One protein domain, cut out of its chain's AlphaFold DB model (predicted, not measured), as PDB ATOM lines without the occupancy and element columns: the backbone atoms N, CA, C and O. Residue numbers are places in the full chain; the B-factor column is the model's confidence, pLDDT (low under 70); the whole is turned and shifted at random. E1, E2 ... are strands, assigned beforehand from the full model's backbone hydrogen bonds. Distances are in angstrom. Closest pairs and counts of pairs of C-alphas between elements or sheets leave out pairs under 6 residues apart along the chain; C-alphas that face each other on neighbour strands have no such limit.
ATOM      1  N   GLN A 128      11.112 -43.532  13.373       90.31
ATOM      2  CA  GLN A 128      11.466 -42.408  12.497       90.31
ATOM      3  C   GLN A 128      10.603 -42.379  11.224       90.31
ATOM      4  O   GLN A 128      10.344 -43.418  10.630       90.31
ATOM      5  N   CYS A 129      10.217 -41.183  10.763       91.69
ATOM      6  CA  CYS A 129       9.581 -40.978   9.451       91.69
ATOM      7  C   CYS A 129      10.656 -40.699   8.387       91.69
ATOM      8  O   CYS A 129      10.766 -39.573   7.903       91.69
ATOM      9  N   ASN A 130      11.522 -41.674   8.113       91.56
ATOM     10  CA  ASN A 130      12.692 -41.505   7.240       91.56
ATOM     11  C   ASN A 130      12.610 -42.305   5.927       91.56
ATOM     12  O   ASN A 130      13.570 -42.304   5.157       91.56
ATOM     13  N   GLY A 131      11.479 -42.962   5.657       91.94
ATOM     14  CA  GLY A 131      11.229 -43.600   4.369       91.94
ATOM     15  C   GLY A 131      11.204 -42.583   3.227       91.94
ATOM     16  O   GLY A 131      10.982 -41.386   3.429       91.94
ATOM     17  N   GLU A 132      11.431 -43.054   2.002       93.44
ATOM     18  CA  GLU A 132      11.430 -42.177   0.835       93.44
ATOM     19  C   GLU A 132      10.081 -41.457   0.699       93.44
ATOM     20  O   GLU A 132       9.025 -42.083   0.637       93.44
ATOM     21  N   GLY A 133      10.118 -40.123   0.679       90.62
ATOM     22  CA  GLY A 133       8.914 -39.306   0.601       90.62
ATOM     23  C   GLY A 133       8.065 -39.302   1.873       90.62
ATOM     24  O   GLY A 133       6.941 -38.830   1.808       90.62
ATOM     25  N   GLN A 134       8.557 -39.793   3.014       94.62
ATOM     26  CA  GLN A 134       7.885 -39.639   4.305       94.62
ATOM     27  C   GLN A 134       8.258 -38.316   4.985       94.62
ATOM     28  O   GLN A 134       9.367 -37.805   4.852       94.62
ATOM     29  N   LEU A 135       7.316 -37.780   5.754       93.19
ATOM     30  CA  LEU A 135       7.455 -36.610   6.613       93.19
ATOM     31  C   LEU A 135       6.760 -36.878   7.949       93.19
ATOM     32  O   LEU A 135       5.809 -37.656   8.024       93.19
ATOM     33  N   ILE A 136       7.179 -36.173   8.998       92.56
ATOM     34  CA  ILE A 136       6.431 -36.144  10.260       92.56
ATOM     35  C   ILE A 136       5.113 -35.388  10.020       92.56
ATOM     36  O   ILE A 136       5.108 -34.304   9.427       92.56
ATOM     37  N   HIS A 137       3.987 -35.982  10.421       88.88
ATOM     38  CA  HIS A 137       2.671 -35.353  10.307       88.88
ATOM     39  C   HIS A 137       2.400 -34.407  11.475       88.88
ATOM     40  O   HIS A 137       2.103 -33.233  11.259       88.88
ATOM     41  N   ASP A 138       2.508 -34.932  12.694       82.38
ATOM     42  CA  ASP A 138       2.258 -34.208  13.933       82.38
ATOM     43  C   ASP A 138       3.590 -33.930  14.634       82.38
ATOM     44  O   ASP A 138       4.284 -34.858  15.049       82.38
ATOM     45  N   LEU A 139       3.953 -32.649  14.725       76.81
ATOM     46  CA  LEU A 139       5.119 -32.195  15.487       76.81
ATOM     47  C   LEU A 139       4.808 -32.057  16.981       76.81
ATOM     48  O   LEU A 139       5.717 -31.762  17.749       76.81
ATOM     49  N   SER A 140       3.547 -32.225  17.405       70.81
ATOM     50  CA  SER A 140       3.237 -32.235  18.828       70.81
ATOM     51  C   SER A 140       3.867 -33.463  19.481       70.81
ATOM     52  O   SER A 140       3.644 -34.613  19.088       70.81
ATOM     53  N   GLU A 141       4.694 -33.203  20.485       70.94
ATOM     54  CA  GLU A 141       5.347 -34.217  21.299       70.94
ATOM     55  C   GLU A 141       4.300 -34.868  22.196       70.94
ATOM     56  O   GLU A 141       4.077 -34.466  23.332       70.94
ATOM     57  N   LYS A 142       3.607 -35.874  21.660       85.50
ATOM     58  CA  LYS A 142       2.753 -36.748  22.464       85.50
ATOM     59  C   LYS A 142       3.648 -37.766  23.163       85.50
ATOM     60  O   LYS A 142       4.279 -38.569  22.472       85.50
ATOM     61  N   PRO A 143       3.766 -37.725  24.498       86.62
ATOM     62  CA  PRO A 143       4.667 -38.618  25.211       86.62
ATOM     63  C   PRO A 143       4.048 -40.005  25.420       86.62
ATOM     64  O   PRO A 143       4.743 -40.945  25.785       86.62
ATOM     65  N   ASP A 144       2.746 -40.167  25.186       89.25
ATOM     66  CA  ASP A 144       1.999 -41.413  25.361       89.25
ATOM     67  C   ASP A 144       1.866 -42.241  24.073       89.25
ATOM     68  O   ASP A 144       1.321 -43.344  24.102       89.25
ATOM     69  N   LYS A 145       2.332 -41.734  22.926       90.44
ATOM     70  CA  LYS A 145       2.125 -42.370  21.619       90.44
ATOM     71  C   LYS A 145       3.359 -42.279  20.742       90.44
ATOM     72  O   LYS A 145       4.161 -41.351  20.857       90.44
ATOM     73  N   ASP A 146       3.461 -43.231  19.823       91.06
ATOM     74  CA  ASP A 146       4.414 -43.129  18.729       91.06
ATOM     75  C   ASP A 146       4.081 -41.915  17.843       91.06
ATOM     76  O   ASP A 146       2.960 -41.385  17.848       91.06
ATOM     77  N   ARG A 147       5.066 -41.457  17.074       91.12
ATOM     78  CA  ARG A 147       4.855 -40.358  16.136       91.12
ATOM     79  C   ARG A 147       3.961 -40.788  14.983       91.12
ATOM     80  O   ARG A 147       3.865 -41.958  14.626       91.12
ATOM     81  N   THR A 148       3.364 -39.793  14.344       93.00
ATOM     82  CA  THR A 148       2.588 -39.994  13.124       93.00
ATOM     83  C   THR A 148       3.389 -39.535  11.914       93.00
ATOM     84  O   THR A 148       4.002 -38.462  11.925       93.00
ATOM     85  N   CYS A 149       3.379 -40.342  10.859       93.62
ATOM     86  CA  CYS A 149       4.042 -40.033   9.598       93.62
ATOM     87  C   CYS A 149       3.010 -39.765   8.498       93.62
ATOM     88  O   CYS A 149       1.879 -40.242   8.550       93.62
ATOM     89  N   ARG A 150       3.403 -39.008   7.477       93.88
ATOM     90  CA  ARG A 150       2.633 -38.798   6.245       93.88
ATOM     91  C   ARG A 150       3.542 -38.820   5.028       93.88
ATOM     92  O   ARG A 150       4.734 -38.566   5.161       93.88
ATOM     93  N   CYS A 151       2.978 -39.039   3.848       92.25
ATOM     94  CA  CYS A 151       3.724 -38.863   2.608       92.25
ATOM     95  C   CYS A 151       3.846 -37.380   2.219       92.25
ATOM     96  O   CYS A 151       2.973 -36.554   2.505       92.25
ATOM     97  N   ASP A 152       4.941 -37.034   1.547       90.94
ATOM     98  CA  ASP A 152       5.201 -35.720   0.983       90.94
ATOM     99  C   ASP A 152       4.397 -35.536  -0.306       90.94
ATOM    100  O   ASP A 152       4.885 -35.677  -1.434       90.94
ATOM    101  N   TYR A 153       3.129 -35.181  -0.121       82.50
ATOM    102  CA  TYR A 153       2.214 -34.895  -1.219       82.50
ATOM    103  C   TYR A 153       2.695 -33.736  -2.108       82.50
ATOM    104  O   TYR A 153       2.342 -33.690  -3.286       82.50
ATOM    105  N   SER A 154       3.522 -32.816  -1.588       80.75
ATOM    106  CA  SER A 154       4.065 -31.699  -2.377       80.75
ATOM    107  C   SER A 154       5.070 -32.168  -3.431       80.75
ATOM    108  O   SER A 154       5.182 -31.564  -4.497       80.75
ATOM    109  N   ARG A 155       5.732 -33.299  -3.160       80.94
ATOM    110  CA  ARG A 155       6.634 -34.007  -4.076       80.94
ATOM    111  C   ARG A 155       5.947 -35.145  -4.840       80.94
ATOM    112  O   ARG A 155       6.607 -35.887  -5.567       80.94
ATOM    113  N   GLY A 156       4.627 -35.262  -4.699       79.81
ATOM    114  CA  GLY A 156       3.808 -36.258  -5.382       79.81
ATOM    115  C   GLY A 156       3.903 -37.666  -4.809       79.81
ATOM    116  O   GLY A 156       3.587 -38.617  -5.520       79.81
ATOM    117  N   TYR A 157       4.316 -37.814  -3.551       86.69
ATOM    118  CA  TYR A 157       4.251 -39.102  -2.868       86.69
ATOM    119  C   TYR A 157       2.847 -39.359  -2.328       86.69
ATOM    120  O   TYR A 157       2.181 -38.443  -1.852       86.69
ATOM    121  N   ASP A 158       2.413 -40.611  -2.394       89.12
ATOM    122  CA  ASP A 158       1.155 -41.099  -1.834       89.12
ATOM    123  C   ASP A 158       1.408 -42.415  -1.084       89.12
ATOM    124  O   ASP A 158       2.440 -43.059  -1.285       89.12
ATOM    125  N   PHE A 159       0.497 -42.811  -0.199       90.56
ATOM    126  CA  PHE A 159       0.661 -44.039   0.578       90.56
ATOM    127  C   PHE A 159       0.485 -45.277  -0.298       90.56
ATOM    128  O   PHE A 159      -0.519 -45.395  -1.000       90.56
ATOM    129  N   VAL A 160       1.412 -46.235  -0.198       92.38
ATOM    130  CA  VAL A 160       1.309 -47.535  -0.888       92.38
ATOM    131  C   VAL A 160       0.034 -48.258  -0.456       92.38
ATOM    132  O   VAL A 160      -0.749 -48.707  -1.294       92.38
ATOM    133  N   TYR A 161      -0.206 -48.302   0.854       91.56
ATOM    134  CA  TYR A 161      -1.425 -48.829   1.452       91.56
ATOM    135  C   TYR A 161      -2.151 -47.714   2.183       91.56
ATOM    136  O   TYR A 161      -1.547 -46.981   2.956       91.56
ATOM    137  N   LYS A 162      -3.459 -47.578   1.949       88.31
ATOM    138  CA  LYS A 162      -4.243 -46.527   2.602       88.31
ATOM    139  C   LYS A 162      -4.260 -46.741   4.122       88.31
ATOM    140  O   LYS A 162      -4.801 -47.765   4.547       88.31
ATOM    141  N   PRO A 163      -3.757 -45.780   4.916       92.25
ATOM    142  CA  PRO A 163      -3.801 -45.887   6.364       92.25
ATOM    143  C   PRO A 163      -5.220 -45.742   6.916       92.25
ATOM    144  O   PRO A 163      -6.135 -45.256   6.234       92.25
ATOM    145  N   ARG A 164      -5.406 -46.138   8.181       91.06
ATOM    146  CA  ARG A 164      -6.687 -45.983   8.897       91.06
ATOM    147  C   ARG A 164      -7.145 -44.526   8.927       91.06
ATOM    148  O   ARG A 164      -8.323 -44.243   8.702       91.06
ATOM    149  N   ASN A 165      -6.221 -43.604   9.198       90.06
ATOM    150  CA  ASN A 165      -6.466 -42.173   9.068       90.06
ATOM    151  C   ASN A 165      -5.989 -41.704   7.694       90.06
ATOM    152  O   ASN A 165      -4.854 -41.936   7.324       90.06
ATOM    153  N   ARG A 166      -6.818 -40.985   6.937       82.00
ATOM    154  CA  ARG A 166      -6.455 -40.555   5.575       82.00
ATOM    155  C   ARG A 166      -5.252 -39.607   5.508       82.00
ATOM    156  O   ARG A 166      -4.669 -39.473   4.439       82.00
ATOM    157  N   CYS A 167      -4.921 -38.927   6.602       84.44
ATOM    158  CA  CYS A 167      -3.910 -37.871   6.626       84.44
ATOM    159  C   CYS A 167      -2.541 -38.340   7.123       84.44
ATOM    160  O   CYS A 167      -1.541 -37.668   6.862       84.44
ATOM    161  N   TYR A 168      -2.498 -39.438   7.875       92.25
ATOM    162  CA  TYR A 168      -1.289 -39.928   8.519       92.25
ATOM    163  C   TYR A 168      -1.403 -41.412   8.849       92.25
ATOM    164  O   TYR A 168      -2.497 -41.963   8.926       92.25
ATOM    165  N   CYS A 169      -0.262 -42.023   9.118       93.50
ATOM    166  CA  CYS A 169      -0.138 -43.389   9.597       93.50
ATOM    167  C   CYS A 169       0.651 -43.413  10.914       93.50
ATOM    168  O   CYS A 169       1.410 -42.481  11.212       93.50
ATOM    169  N   ILE A 170       0.475 -44.477  11.697       93.81
ATOM    170  CA  ILE A 170       1.292 -44.762  12.882       93.81
ATOM    171  C   ILE A 170       2.242 -45.919  12.527       93.81
ATOM    172  O   ILE A 170       1.764 -47.043  12.379       93.81
ATOM    173  N   PRO A 171       3.564 -45.693  12.394       91.62
ATOM    174  CA  PRO A 171       4.498 -46.708  11.886       91.62
ATOM    175  C   PRO A 171       4.540 -48.015  12.683       91.62
ATOM    176  O   PRO A 171       4.859 -49.067  12.138       91.62
ATOM    177  N   THR A 172       4.236 -47.952  13.979       90.12
ATOM    178  CA  THR A 172       4.152 -49.122  14.863       90.12
ATOM    179  C   THR A 172       2.863 -49.928  14.701       90.12
ATOM    180  O   THR A 172       2.814 -51.076  15.138       90.12
ATOM    181  N   GLU A 173       1.827 -49.367  14.074       91.62
ATOM    182  CA  GLU A 173       0.528 -50.023  13.883       91.62
ATOM    183  C   GLU A 173       0.268 -50.448  12.431       91.62
ATOM    184  O   GLU A 173      -0.482 -51.398  12.196       91.62
ATOM    185  N   GLU A 174       0.835 -49.739  11.453       93.50
ATOM    186  CA  GLU A 174       0.531 -49.929  10.034       93.50
ATOM    187  C   GLU A 174       1.711 -49.582   9.110       93.50
ATOM    188  O   GLU A 174       2.666 -48.911   9.502       93.50
ATOM    189  N   ASP A 175       1.639 -50.038   7.855       92.50
ATOM    190  CA  ASP A 175       2.654 -49.739   6.843       92.50
ATOM    191  C   ASP A 175       2.533 -48.286   6.356       92.50
ATOM    192  O   ASP A 175       1.572 -47.899   5.688       92.50
ATOM    193  N   CYS A 176       3.549 -47.491   6.681       94.00
ATOM    194  CA  CYS A 176       3.674 -46.084   6.316       94.00
ATOM    195  C   CYS A 176       4.378 -45.845   4.970       94.00
ATOM    196  O   CYS A 176       4.751 -44.706   4.671       94.00
ATOM    197  N   SER A 177       4.638 -46.887   4.179       95.00
ATOM    198  CA  SER A 177       5.387 -46.771   2.927       95.00
ATOM    199  C   SER A 177       4.725 -45.804   1.947       95.00
ATOM    200  O   SER A 177       3.511 -45.829   1.726       95.00
ATOM    201  N   CYS A 178       5.552 -44.970   1.323       93.44
ATOM    202  CA  CYS A 178       5.138 -44.022   0.302       93.44
ATOM    203  C   CYS A 178       5.660 -44.465  -1.065       93.44
ATOM    204  O   CYS A 178       6.737 -45.047  -1.177       93.44
ATOM    205  N   TYR A 179       4.914 -44.154  -2.117       92.00
ATOM    206  CA  TYR A 179       5.375 -44.281  -3.494       92.00
ATOM    207  C   TYR A 179       5.179 -42.961  -4.218       92.00
ATOM    208  O   TYR A 179       4.225 -42.224  -3.959       92.00
ATOM    209  N   GLN A 180       6.076 -42.654  -5.148       88.44
ATOM    210  CA  GLN A 180       5.907 -41.487  -5.992       88.44
ATOM    211  C   GLN A 180       4.827 -41.780  -7.031       88.44
ATOM    212  O   GLN A 180       4.967 -42.673  -7.868       88.44
ATOM    213  N   LYS A 181       3.726 -41.032  -6.983       77.81
ATOM    214  CA  LYS A 181       2.644 -41.165  -7.950       77.81
ATOM    215  C   LYS A 181       3.151 -40.661  -9.304       77.81
ATOM    216  O   LYS A 181       3.470 -39.472  -9.412       77.81
ATOM    217  N   PRO A 182       3.219 -41.512 -10.346       66.88
ATOM    218  CA  PRO A 182       3.628 -41.059 -11.662       66.88
ATOM    219  C   PRO A 182       2.570 -40.081 -12.160       66.88
ATOM    220  O   PRO A 182       1.423 -40.444 -12.429       66.88
ATOM    221  N   CYS A 183       2.939 -38.811 -12.235       56.22
ATOM    222  CA  CYS A 183       2.130 -37.852 -12.949       56.22
ATOM    223  C   CYS A 183       2.454 -38.002 -14.434       56.22
ATOM    224  O   CYS A 183       3.618 -37.919 -14.820       56.22
ATOM    225  N   ASN A 184       1.440 -38.216 -15.275       54.28
ATOM    226  CA  ASN A 184       1.641 -38.114 -16.718       54.28
ATOM    227  C   ASN A 184       2.215 -36.726 -17.048       54.28
ATOM    228  O   ASN A 184       1.870 -35.748 -16.380       54.28
ATOM    229  N   ASN A 185       3.044 -36.652 -18.095       51.69
ATOM    230  CA  ASN A 185       3.877 -35.507 -18.516       51.69
ATOM    231  C   ASN A 185       3.178 -34.127 -18.616       51.69
ATOM    232  O   ASN A 185       3.846 -33.122 -18.830       51.69
ATOM    233  N   ASN A 186       1.858 -34.055 -18.431       53.72
ATOM    234  CA  ASN A 186       1.048 -32.842 -18.527       53.72
ATOM    235  C   ASN A 186       0.541 -32.303 -17.172       53.72
ATOM    236  O   ASN A 186      -0.190 -31.313 -17.158       53.72
ATOM    237  N   SER A 187       0.883 -32.913 -16.030       50.84
ATOM    238  CA  SER A 187       0.451 -32.427 -14.708       50.84
ATOM    239  C   SER A 187       1.592 -32.468 -13.695       50.84
ATOM    240  O   SER A 187       1.995 -33.537 -13.265       50.84
ATOM    241  N   THR A 188       2.105 -31.312 -13.286       47.41
ATOM    242  CA  THR A 188       3.261 -31.196 -12.378       47.41
ATOM    243  C   THR A 188       2.893 -30.847 -10.932       47.41
ATOM    244  O   THR A 188       3.787 -30.613 -10.123       47.41
ATOM    245  N   LYS A 189       1.601 -30.802 -10.564       45.50
ATOM    246  CA  LYS A 189       1.180 -30.457  -9.194       45.50
ATOM    247  C   LYS A 189      -0.045 -31.253  -8.728       45.50
ATOM    248  O   LYS A 189      -1.059 -31.299  -9.422       45.50
ATOM    249  N   LEU A 190       0.054 -31.867  -7.546       46.31
ATOM    250  CA  LEU A 190      -1.089 -32.466  -6.853       46.31
ATOM    251  C   LEU A 190      -1.979 -31.368  -6.271       46.31
ATOM    252  O   LEU A 190      -1.488 -30.389  -5.705       46.31
ATOM    253  N   THR A 191      -3.291 -31.553  -6.398       50.41
ATOM    254  CA  THR A 191      -4.266 -30.688  -5.736       50.41
ATOM    255  C   THR A 191      -4.411 -31.016  -4.249       50.41
ATOM    256  O   THR A 191      -4.115 -32.134  -3.830       50.41
ATOM    257  N   PRO A 192      -4.933 -30.066  -3.462       42.44
ATOM    258  CA  PRO A 192      -5.481 -30.284  -2.108       42.44
ATOM    259  C   PRO A 192      -6.451 -31.461  -1.979       42.44
ATOM    260  O   PRO A 192      -6.496 -32.084  -0.927       42.44
ATOM    261  N   ASP A 193      -7.201 -31.766  -3.043       45.31
ATOM    262  CA  ASP A 193      -8.156 -32.879  -3.100       45.31
ATOM    263  C   ASP A 193      -7.524 -34.157  -3.686       45.31
ATOM    264  O   ASP A 193      -8.224 -35.081  -4.108       45.31
ATOM    265  N   TYR A 194      -6.189 -34.224  -3.736       53.06
ATOM    266  CA  TYR A 194      -5.407 -35.418  -4.080       53.06
ATOM    267  C   TYR A 194      -5.644 -35.963  -5.504       53.06
ATOM    268  O   TYR A 194      -5.339 -37.122  -5.816       53.06
ATOM    269  N   LYS A 195      -6.147 -35.115  -6.412       48.62
ATOM    270  CA  LYS A 195      -6.205 -35.366  -7.861       48.62
ATOM    271  C   LYS A 195      -5.066 -34.631  -8.569       48.62
ATOM    272  O   LYS A 195      -4.749 -33.493  -8.222       48.62
ATOM    273  N   CYS A 196      -4.462 -35.241  -9.585       46.78
ATOM    274  CA  CYS A 196      -3.590 -34.512 -10.506       46.78
ATOM    275  C   CYS A 196      -4.478 -33.521 -11.283       46.78
ATOM    276  O   CYS A 196      -5.288 -33.958 -12.098       46.78
ATOM    277  N   GLN A 197      -4.391 -32.214 -11.007       42.28
ATOM    278  CA  GLN A 197      -5.049 -31.191 -11.831       42.28
ATOM    279  C   GLN A 197      -4.031 -30.178 -12.342       42.28
ATOM    280  O   GLN A 197      -3.070 -29.816 -11.666       42.28
ATOM    281  N   LEU A 198      -4.293 -29.706 -13.559       40.31
ATOM    282  CA  LEU A 198      -3.730 -28.479 -14.101       40.31
ATOM    283  C   LEU A 198      -4.041 -27.316 -13.140       40.31
ATOM    284  O   LEU A 198      -5.173 -27.188 -12.690       40.31
ATOM    285  N   GLN A 199      -3.002 -26.538 -12.812       35.06
ATOM    286  CA  GLN A 199      -2.968 -25.328 -11.971       35.06
ATOM    287  C   GLN A 199      -4.304 -24.860 -11.345       35.06
ATOM    288  O   GLN A 199      -5.142 -24.266 -12.016       35.06
ATOM    289  N   GLY A 200      -4.427 -25.007 -10.020       37.03
ATOM    290  CA  GLY A 200      -5.469 -24.381  -9.194       37.03
ATOM    291  C   GLY A 200      -5.327 -24.777  -7.717       37.03
ATOM    292  O   GLY A 200      -5.198 -25.952  -7.405       37.03
ATOM    293  N   ILE A 201      -5.247 -23.792  -6.820       39.41
ATOM    294  CA  ILE A 201      -4.768 -23.866  -5.420       39.41
ATOM    295  C   ILE A 201      -5.858 -24.333  -4.440       39.41
ATOM    296  O   ILE A 201      -6.918 -23.729  -4.483       39.41
ATOM    297  N   ILE A 202      -5.548 -25.244  -3.492       36.00
ATOM    298  CA  ILE A 202      -5.946 -25.228  -2.044       36.00
ATOM    299  C   ILE A 202      -4.861 -26.019  -1.251       36.00
ATOM    300  O   ILE A 202      -4.024 -26.696  -1.845       36.00
ATOM    301  N   THR A 203      -4.809 -25.920   0.078       39.19
ATOM    302  CA  THR A 203      -3.742 -26.416   0.975       39.19
ATOM    303  C   THR A 203      -4.287 -27.301   2.104       39.19
ATOM    304  O   THR A 203      -5.355 -27.031   2.644       39.19
ATOM    305  N   CYS A 204      -3.526 -28.320   2.528       42.16
ATOM    306  CA  CYS A 204      -3.705 -28.932   3.852       42.16
ATOM    307  C   CYS A 204      -2.992 -28.064   4.901       42.16
ATOM    308  O   CYS A 204      -1.816 -27.744   4.693       42.16
ATOM    309  N   PRO A 205      -3.636 -27.700   6.021       49.28
ATOM    310  CA  PRO A 205      -2.960 -26.971   7.081       49.28
ATOM    311  C   PRO A 205      -1.932 -27.882   7.764       49.28
ATOM    312  O   PRO A 205      -2.261 -28.952   8.274       49.28
ATOM    313  N   VAL A 206      -0.674 -27.444   7.776       48.03
ATOM    314  CA  VAL A 206       0.279 -27.853   8.812       48.03
ATOM    315  C   VAL A 206      -0.230 -27.217  10.100       48.03
ATOM    316  O   VAL A 206      -0.534 -26.027  10.087       48.03
ATOM    317  N   ILE A 207      -0.367 -27.978  11.182       47.03
ATOM    318  CA  ILE A 207      -0.620 -27.394  12.502       47.03
ATOM    319  C   ILE A 207       0.760 -27.020  13.055       47.03
ATOM    320  O   ILE A 207       1.499 -27.924  13.446       47.03
ATOM    321  N   PRO A 208       1.178 -25.741  13.030       45.19
ATOM    322  CA  PRO A 208       2.381 -25.350  13.742       45.19
ATOM    323  C   PRO A 208       2.148 -25.557  15.239       45.19
ATOM    324  O   PRO A 208       1.079 -25.238  15.767       45.19
TER     325      PRO A 208
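This is residues 128 to 208 of the 221 residues of an uncharacterized protein of Mytilus galloprovincialis (UniProt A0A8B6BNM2). Little regular structure is present: two small strand hairpins, E1 with E2 and E3 with E4, sit roughly end to end in the middle of a looped chain. The long loop of the first hairpin, residues 137 to 148, reaches toward one end of the longest axis, and residues 181 to 208 run out toward the other end and fold back. The printed part has 81 residues, no named helix and four strands in the order E1, E2, E3, E4, in two antiparallel sheets; the class is all strand, with 12 residues in named elements. It is compact, with a radius of gyration of the C-alphas of 13.4 A, yet elongated, spanning 44 by 24 by 20 A.

E1 is residues 134 to 136, 7.1 A long, from C-alpha 134 at (7.885, -39.639, 4.305). E2 is residues 149 to 151, 7.1 A. E3 is residues 157 to 159, 7.0 A. E4 is residues 178 to 180, 6.8 A, ending at C-alpha 180 (5.907, -41.487, -5.992).

Hairpin E1 and E2 is antiparallel at 138 degrees, with N 135 and O 150 within hydrogen-bond range at 2.8 A. Hairpin E3 and E4 is antiparallel at 141 degrees, with N 158 and O 179 at 2.9 A. The closest C-alphas of E2 and E3, Cys 151 and Tyr 157, are 5.5 A apart. E1 and E3 are only just apart, at 8.1 A.

The C-alphas farthest apart, of Asp 144 and Asn 186, are 44.7 A apart. The printed part has no cut. The links E1 to E2 and E3 to E4 are long. Residues 182 to 208 have pLDDT under 70.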